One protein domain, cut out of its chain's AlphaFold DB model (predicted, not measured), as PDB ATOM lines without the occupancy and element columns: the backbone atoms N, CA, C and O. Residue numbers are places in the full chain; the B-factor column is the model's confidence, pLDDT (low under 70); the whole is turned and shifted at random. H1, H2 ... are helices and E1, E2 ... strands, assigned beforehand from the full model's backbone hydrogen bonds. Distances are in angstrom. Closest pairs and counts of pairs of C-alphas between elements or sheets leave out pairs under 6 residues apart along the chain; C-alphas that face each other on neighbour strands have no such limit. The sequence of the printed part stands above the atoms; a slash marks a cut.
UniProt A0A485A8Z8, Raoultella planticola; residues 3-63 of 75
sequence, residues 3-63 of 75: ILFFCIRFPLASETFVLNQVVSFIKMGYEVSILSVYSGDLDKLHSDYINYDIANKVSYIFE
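AT A GLANCE: This is residues 3 to 63 of the 75 residues of a protein of Raoultella planticola (UniProt A0A485A8Z8). A strongly twisted sheet of three parallel strands, E1, E2, E3 in order, has helix H1 over one face, making two layers; short helix H2 lies clear of the sheet. The printed part has 61 residues, with two named helices and three named strands in the order E1, H1, E2, H2, E3; the class is mixed, helices and strands, and the whole is compact, with a radius of gyration of the C-alphas of 10.5 A and spans of 29 by 21 by 18 A.

IN THESE COORDINATES: E1, residues 3 to 10, begins at C-alpha 3 (55.763, -52.328, 22.918) and bends at residue 7. H1 is residues 17 to 27, 15.3 A; E2, 31 to 39, 21.2 A; H2, 47 to 51; E3, 58 to 62, ending at C-alpha 62 (35.533, -53.493, 16.207).

HOW THE PARTS SIT: N 5 and O 33 of E1 and E2 are 2.9 A apart; N 59 and O 34 of E3 and E2, 2.8 A. H1 runs along E2, height over the sheet 8.8 A; the closest C-alphas, Ile 26 and Val 32, are 6.4 A apart. E1, H1, E2 and E2, H2, E3 are strand-helix-strand units, parallel neighbours joined through a helix, with right-handed crossovers. In H1 and H2 every O i to N i+4 pair is within hydrogen-bond range.

THE WHOLE: The printed part has no cut; no printed residue is under 70.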
ATOM      1  N   ILE A   3      56.717 -52.218  21.812       98.31
ATOM      2  CA  ILE A   3      55.763 -52.328  22.918       98.31
ATOM      3  C   ILE A   3      54.347 -52.327  22.342       98.31
ATOM      4  O   ILE A   3      53.986 -51.437  21.571       98.31
ATOM      5  N   LEU A   4      53.551 -53.323  22.730       98.25
ATOM      6  CA  LEU A   4      52.136 -53.415  22.391       98.25
ATOM      7  C   LEU A   4      51.298 -53.236  23.656       98.25
ATOM      8  O   LEU A   4      51.408 -54.028  24.590       98.25
ATOM      9  N   PHE A   5      50.433 -52.227  23.665       97.88
ATOM     10  CA  PHE A   5      49.360 -52.112  24.648       97.88
ATOM     11  C   PHE A   5      48.122 -52.835  24.131       97.88
ATOM     12  O   PHE A   5      47.694 -52.602  23.001       97.88
ATOM     13  N   PHE A   6      47.528 -53.685  24.965       97.25
ATOM     14  CA  PHE A   6      46.257 -54.331  24.663       97.25
ATOM     15  C   PHE A   6      45.162 -53.796  25.586       97.25
ATOM     16  O   PHE A   6      45.289 -53.865  26.809       97.25
ATOM     17  N   CYS A   7      44.090 -53.250  25.009       95.12
ATOM     18  CA  CYS A   7      43.025 -52.588  25.764       95.12
ATOM     19  C   CYS A   7      41.641 -53.068  25.325       95.12
ATOM     20  O   CYS A   7      41.354 -53.169  24.135       95.12
ATOM     21  N   ILE A   8      40.708 -53.247  26.261       93.75
ATOM     22  CA  ILE A   8      39.306 -53.511  25.888       93.75
ATOM     23  C   ILE A   8      38.705 -52.291  25.175       93.75
ATOM     24  O   ILE A   8      38.000 -52.443  24.178       93.75
ATOM     25  N   ARG A   9      38.995 -51.079  25.659       92.38
ATOM     26  CA  ARG A   9      38.630 -49.821  25.001       92.38
ATOM     27  C   ARG A   9      39.756 -48.815  25.114       92.38
ATOM     28  O   ARG A   9      40.402 -48.751  26.157       92.38
ATOM     29  N   PHE A  10      39.941 -48.017  24.073       94.62
ATOM     30  CA  PHE A  10      40.909 -46.932  24.080       94.62
ATOM     31  C   PHE A  10      40.543 -45.854  23.042       94.62
ATOM     32  O   PHE A  10      40.067 -46.196  21.955       94.62
ATOM     33  N   PRO A  11      40.783 -44.562  23.317       94.12
ATOM     34  CA  PRO A  11      41.185 -43.976  24.603       94.12
ATOM     35  C   PRO A  11      40.011 -43.900  25.597       94.12
ATOM     36  O   PRO A  11      38.861 -44.029  25.199       94.12
ATOM     37  N   LEU A  12      40.280 -43.700  26.889       90.44
ATOM     38  CA  LEU A  12      39.244 -43.427  27.896       90.44
ATOM     39  C   LEU A  12      39.412 -41.995  28.406       90.44
ATOM     40  O   LEU A  12      40.473 -41.648  28.921       90.44
ATOM     41  N   ALA A  13      38.380 -41.158  28.273       81.19
ATOM     42  CA  ALA A  13      38.478 -39.743  28.643       81.19
ATOM     43  C   ALA A  13      38.627 -39.547  30.161       81.19
ATOM     44  O   ALA A  13      39.324 -38.639  30.608       81.19
ATOM     45  N   SER A  14      37.992 -40.411  30.961       75.81
ATOM     46  CA  SER A  14      38.067 -40.379  32.427       75.81
ATOM     47  C   SER A  14      39.319 -41.049  32.999       75.81
ATOM     48  O   SER A  14      39.564 -40.939  34.197       75.81
ATOM     49  N   GLU A  15      40.094 -41.764  32.179       75.94
ATOM     50  CA  GLU A  15      41.220 -42.579  32.634       75.94
ATOM     51  C   GLU A  15      42.391 -42.497  31.646       75.94
ATOM     52  O   GLU A  15      42.507 -43.259  30.686       75.94
ATOM     53  N   THR A  16      43.299 -41.555  31.898       87.88
ATOM     54  CA  THR A  16      44.447 -41.282  31.020       87.88
ATOM     55  C   THR A  16      45.687 -42.109  31.355       87.88
ATOM     56  O   THR A  16      46.713 -41.943  30.704       87.88
ATOM     57  N   PHE A  17      45.626 -43.028  32.328       92.69
ATOM     58  CA  PHE A  17      46.788 -43.810  32.772       92.69
ATOM     59  C   PHE A  17      47.494 -44.533  31.616       92.69
ATOM     60  O   PHE A  17      48.706 -44.391  31.445       92.69
ATOM     61  N   VAL A  18      46.732 -45.234  30.769       94.44
ATOM     62  CA  VAL A  18      47.280 -45.939  29.599       94.44
ATOM     63  C   VAL A  18      47.910 -44.959  28.609       94.44
ATOM     64  O   VAL A  18      49.010 -45.202  28.120       94.44
ATOM     65  N   LEU A  19      47.252 -43.824  28.346       96.38
ATOM     66  CA  LEU A  19      47.792 -42.792  27.461       96.38
ATOM     67  C   LEU A  19      49.117 -42.235  28.004       96.38
ATOM     68  O   LEU A  19      50.086 -42.121  27.258       96.38
ATOM     69  N   ASN A  20      49.192 -41.962  29.306       96.62
ATOM     70  CA  ASN A  20      50.396 -41.444  29.950       96.62
ATOM     71  C   ASN A  20      51.562 -42.439  29.854       96.62
ATOM     72  O   ASN A  20      52.702 -42.036  29.604       96.62
ATOM     73  N   GLN A  21      51.297 -43.741  30.005       97.00
ATOM     74  CA  GLN A  21      52.313 -44.779  29.826       97.00
ATOM     75  C   GLN A  21      52.777 -44.883  28.371       97.00
ATOM     76  O   GLN A  21      53.982 -44.898  28.123       97.00
ATOM     77  N   VAL A  22      51.847 -44.891  27.410       97.44
ATOM     78  CA  VAL A  22      52.159 -44.876  25.971       97.44
ATOM     79  C   VAL A  22      53.080 -43.704  25.638       97.44
ATOM     80  O   VAL A  22      54.149 -43.902  25.065       97.44
ATOM     81  N   VAL A  23      52.708 -42.493  26.057       97.62
ATOM     82  CA  VAL A  23      53.496 -41.274  25.833       97.62
ATOM     83  C   VAL A  23      54.872 -41.378  26.484       97.62
ATOM     84  O   VAL A  23      55.869 -41.001  25.871       97.62
ATOM     85  N   SER A  24      54.956 -41.915  27.702       98.12
ATOM     86  CA  SER A  24      56.234 -42.102  28.399       98.12
ATOM     87  C   SER A  24      57.163 -43.040  27.629       98.12
ATOM     88  O   SER A  24      58.331 -42.716  27.429       98.12
ATOM     89  N   PHE A  25      56.649 -44.156  27.109       98.31
ATOM     90  CA  PHE A  25      57.450 -45.075  26.304       98.31
ATOM     91  C   PHE A  25      57.853 -44.489  24.944       98.31
ATOM     92  O   PHE A  25      58.987 -44.701  24.513       98.31
ATOM     93  N   ILE A  26      56.986 -43.701  24.304       98.00
ATOM     94  CA  ILE A  26      57.348 -42.957  23.088       98.00
ATOM     95  C   ILE A  26      58.483 -41.968  23.389       98.00
ATOM     96  O   ILE A  26      59.469 -41.926  22.658       98.00
ATOM     97  N   LYS A  27      58.398 -41.216  24.498       98.06
ATOM     98  CA  LYS A  27      59.456 -40.286  24.940       98.06
ATOM     99  C   LYS A  27      60.793 -40.986  25.210       98.06
ATOM    100  O   LYS A  27      61.839 -40.375  25.030       98.06
ATOM    101  N   MET A  28      60.769 -42.258  25.606       98.12
ATOM    102  CA  MET A  28      61.968 -43.087  25.790       98.12
ATOM    103  C   MET A  28      62.536 -43.651  24.472       98.12
ATOM    104  O   MET A  28      63.531 -44.370  24.503       98.12
ATOM    105  N   GLY A  29      61.928 -43.347  23.320       98.00
ATOM    106  CA  GLY A  29      62.387 -43.796  22.003       98.00
ATOM    107  C   GLY A  29      61.917 -45.199  21.610       98.00
ATOM    108  O   GLY A  29      62.479 -45.800  20.693       98.00
ATOM    109  N   TYR A  30      60.910 -45.753  22.293       98.38
ATOM    110  CA  TYR A  30      60.347 -47.052  21.931       98.38
ATOM    111  C   TYR A  30      59.286 -46.941  20.835       98.38
ATOM    112  O   TYR A  30      58.528 -45.975  20.759       98.38
ATOM    113  N   GLU A  31      59.198 -47.985  20.011       98.12
ATOM    114  CA  GLU A  31      58.120 -48.148  19.037       98.12
ATOM    115  C   GLU A  31      56.892 -48.692  19.772       98.12
ATOM    116  O   GLU A  31      56.917 -49.818  20.279       98.12
ATOM    117  N   VAL A  32      55.836 -47.883  19.866       98.50
ATOM    118  CA  VAL A  32      54.617 -48.225  20.607       98.50
ATOM    119  C   VAL A  32      53.448 -48.403  19.646       98.50
ATOM    120  O   VAL A  32      53.195 -47.555  18.794       98.50
ATOM    121  N   SER A  33      52.721 -49.499  19.832       98.44
ATOM    122  CA  SER A  33      51.469 -49.814  19.146       98.44
ATOM    123  C   SER A  33      50.390 -50.154  20.171       98.44
ATOM    124  O   SER A  33      50.683 -50.574  21.293       98.44
ATOM    125  N   ILE A  34      49.134 -49.939  19.802       98.25
ATOM    126  CA  ILE A  34      47.976 -50.162  20.657       98.25
ATOM    127  C   ILE A  34      46.984 -51.010  19.868       98.25
ATOM    128  O   ILE A  34      46.540 -50.619  18.792       98.25
ATOM    129  N   LEU A  35      46.611 -52.159  20.415       97.94
ATOM    130  CA  LEU A  35      45.514 -52.969  19.909       97.94
ATOM    131  C   LEU A  35      44.349 -52.841  20.879       97.94
ATOM    132  O   LEU A  35      44.463 -53.209  22.050       97.94
ATOM    133  N   SER A  36      43.221 -52.324  20.396       96.38
ATOM    134  CA  SER A  36      42.023 -52.195  21.210       96.38
ATOM    135  C   SER A  36      40.838 -52.950  20.635       96.38
ATOM    136  O   SER A  36      40.597 -52.937  19.432       96.38
ATOM    137  N   VAL A  37      40.074 -53.610  21.507       96.00
ATOM    138  CA  VAL A  37      38.892 -54.364  21.079       96.00
ATOM    139  C   VAL A  37      37.829 -53.418  20.509       96.00
ATOM    140  O   VAL A  37      37.283 -53.691  19.446       96.00
ATOM    141  N   TYR A  38      37.580 -52.284  21.166       94.00
ATOM    142  CA  TYR A  38      36.624 -51.272  20.715       94.00
ATOM    143  C   TYR A  38      37.217 -49.869  20.800       94.00
ATOM    144  O   TYR A  38      38.020 -49.573  21.688       94.00
ATOM    145  N   SER A  39      36.718 -48.961  19.966       93.12
ATOM    146  CA  SER A  39      36.936 -47.533  20.188       93.12
ATOM    147  C   SER A  39      36.330 -47.076  21.530       93.12
ATOM    148  O   SER A  39      35.270 -47.550  21.990       93.12
ATOM    149  N   GLY A  40      37.077 -46.214  22.217       91.12
ATOM    150  CA  GLY A  40      36.646 -45.526  23.430       91.12
ATOM    151  C   GLY A  40      36.104 -44.125  23.130       91.12
ATOM    152  O   GLY A  40      35.317 -43.960  22.201       91.12
ATOM    153  N   ASP A  41      36.506 -43.129  23.917       89.75
ATOM    154  CA  ASP A  41      35.980 -41.763  23.845       89.75
ATOM    155  C   ASP A  41      36.787 -40.904  22.862       89.75
ATOM    156  O   ASP A  41      37.835 -40.361  23.207       89.75
ATOM    157  N   LEU A  42      36.295 -40.759  21.630       89.19
ATOM    158  CA  LEU A  42      36.955 -39.941  20.601       89.19
ATOM    159  C   LEU A  42      36.496 -38.471  20.586       89.19
ATOM    160  O   LEU A  42      37.167 -37.636  19.990       89.19
ATOM    161  N   ASP A  43      35.406 -38.137  21.282       87.81
ATOM    162  CA  ASP A  43      34.876 -36.764  21.340       87.81
ATOM    163  C   ASP A  43      35.603 -35.884  22.375       87.81
ATOM    164  O   ASP A  43      35.567 -34.657  22.304       87.81
ATOM    165  N   LYS A  44      36.252 -36.505  23.370       84.69
ATOM    166  CA  LYS A  44      36.951 -35.831  24.477       84.69
ATOM    167  C   LYS A  44      38.370 -36.369  24.610       84.69
ATOM    168  O   LYS A  44      38.681 -37.131  25.522       84.69
ATOM    169  N   LEU A  45      39.225 -35.970  23.674       89.62
ATOM    170  CA  LEU A  45      40.616 -36.403  23.633       89.62
ATOM    171  C   LEU A  45      41.506 -35.512  24.500       89.62
ATOM    172  O   LEU A  45      41.431 -34.286  24.455       89.62
ATOM    173  N   HIS A  46      42.390 -36.148  25.266       91.00
ATOM    174  CA  HIS A  46      43.485 -35.460  25.944       91.00
ATOM    175  C   HIS A  46      44.478 -34.914  24.903       91.00
ATOM    176  O   HIS A  46      44.721 -35.568  23.889       91.00
ATOM    177  N   SER A  47      45.099 -33.759  25.161       93.38
ATOM    178  CA  SER A  47      46.019 -33.102  24.214       93.38
ATOM    179  C   SER A  47      47.142 -34.023  23.736       93.38
ATOM    180  O   SER A  47      47.482 -34.037  22.556       93.38
ATOM    181  N   ASP A  48      47.670 -34.855  24.633       94.81
ATOM    182  CA  ASP A  48      48.745 -35.795  24.306       94.81
ATOM    183  C   ASP A  48      48.337 -36.871  23.294       94.81
ATOM    184  O   ASP A  48      49.187 -37.374  22.565       94.81
ATOM    185  N   TYR A  49      47.045 -37.187  23.186       95.12
ATOM    186  CA  TYR A  49      46.559 -38.085  22.141       95.12
ATOM    187  C   TYR A  49      46.831 -37.506  20.742       95.12
ATOM    188  O   TYR A  49      47.206 -38.235  19.824       95.12
ATOM    189  N   ILE A  50      46.687 -36.185  20.603       94.44
ATOM    190  CA  ILE A  50      46.933 -35.447  19.363       94.44
ATOM    191  C   ILE A  50      48.437 -35.200  19.192       94.44
ATOM    192  O   ILE A  50      48.996 -35.532  18.152       94.44
ATOM    193  N   ASN A  51      49.108 -34.685  20.230       96.69
ATOM    194  CA  ASN A  51      50.526 -34.298  20.172       96.69
ATOM    195  C   ASN A  51      51.464 -35.462  19.814       96.69
ATOM    196  O   ASN A  51      52.516 -35.238  19.220       96.69
ATOM    197  N   TYR A  52      51.100 -36.694  20.182       96.75
ATOM    198  CA  TYR A  52      51.886 -37.901  19.899       96.75
ATOM    199  C   TYR A  52      51.325 -38.745  18.748       96.75
ATOM    200  O   TYR A  52      51.813 -39.853  18.498       96.75
ATOM    201  N   ASP A  53      50.321 -38.222  18.037       96.56
ATOM    202  CA  ASP A  53      49.680 -38.881  16.903       96.56
ATOM    203  C   ASP A  53      49.284 -40.327  17.246       96.56
ATOM    204  O   ASP A  53      49.731 -41.311  16.643       96.56
ATOM    205  N   ILE A  54      48.529 -40.463  18.340       96.88
ATOM    206  CA  ILE A  54      48.167 -41.766  18.901       96.88
ATOM    207  C   ILE A  54      47.139 -42.479  18.018       96.88
ATOM    208  O   ILE A  54      47.137 -43.708  17.973       96.88
ATOM    209  N   ALA A  55      46.325 -41.737  17.261       95.69
ATOM    210  CA  ALA A  55      45.368 -42.299  16.308       95.69
ATOM    211  C   ALA A  55      46.040 -43.258  15.309       95.69
ATOM    212  O   ALA A  55      45.563 -44.370  15.110       95.69
ATOM    213  N   ASN A  56      47.210 -42.886  14.780       97.44
ATOM    214  CA  ASN A  56      47.974 -43.714  13.840       97.44
ATOM    215  C   ASN A  56      48.714 -44.892  14.497       97.44
ATOM    216  O   ASN A  56      49.350 -45.692  13.814       97.44
ATOM    217  N   LYS A  57      48.661 -44.998  15.827       97.75
ATOM    218  CA  LYS A  57      49.296 -46.069  16.610       97.75
ATOM    219  C   LYS A  57      48.272 -47.041  17.183       97.75
ATOM    220  O   LYS A  57      48.661 -48.002  17.844       97.75
ATOM    221  N   VAL A  58      46.982 -46.802  16.939       97.50
ATOM    222  CA  VAL A  58      45.877 -47.634  17.408       97.50
ATOM    223  C   VAL A  58      45.295 -48.446  16.261       97.50
ATOM    224  O   VAL A  58      44.960 -47.918  15.208       97.50
ATOM    225  N   SER A  59      45.102 -49.737  16.504       97.38
ATOM    226  CA  SER A  59      44.243 -50.600  15.700       97.38
ATOM    227  C   SER A  59      43.033 -51.030  16.521       97.38
ATOM    228  O   SER A  59      43.176 -51.488  17.658       97.38
ATOM    229  N   TYR A  60      41.844 -50.891  15.936       96.25
ATOM    230  CA  TYR A  60      40.583 -51.316  16.536       96.25
ATOM    231  C   TYR A  60      40.117 -52.636  15.923       96.25
ATOM    232  O   TYR A  60      40.106 -52.774  14.704       96.25
ATOM    233  N   ILE A  61      39.709 -53.591  16.760       95.81
ATOM    234  CA  ILE A  61      39.135 -54.860  16.287       95.81
ATOM    235  C   ILE A  61      37.687 -54.648  15.823       95.81
ATOM    236  O   ILE A  61      37.276 -55.204  14.808       95.81
ATOM    237  N   PHE A  62      36.921 -53.817  16.534       90.75
ATOM    238  CA  PHE A  62      35.533 -53.493  16.207       90.75
ATOM    239  C   PHE A  62      35.292 -51.975  16.236       90.75
ATOM    240  O   PHE A  62      35.771 -51.276  17.132       90.75
ATOM    241  N   GLU A  63      34.502 -51.459  15.286       72.19
ATOM    242  CA  GLU A  63      34.283 -50.012  15.107       72.19
ATOM    243  C   GLU A  63      33.543 -49.352  16.283       72.19
ATOM    244  O   GLU A  63      33.930 -48.265  16.718       72.19
TER     245      GLU A  63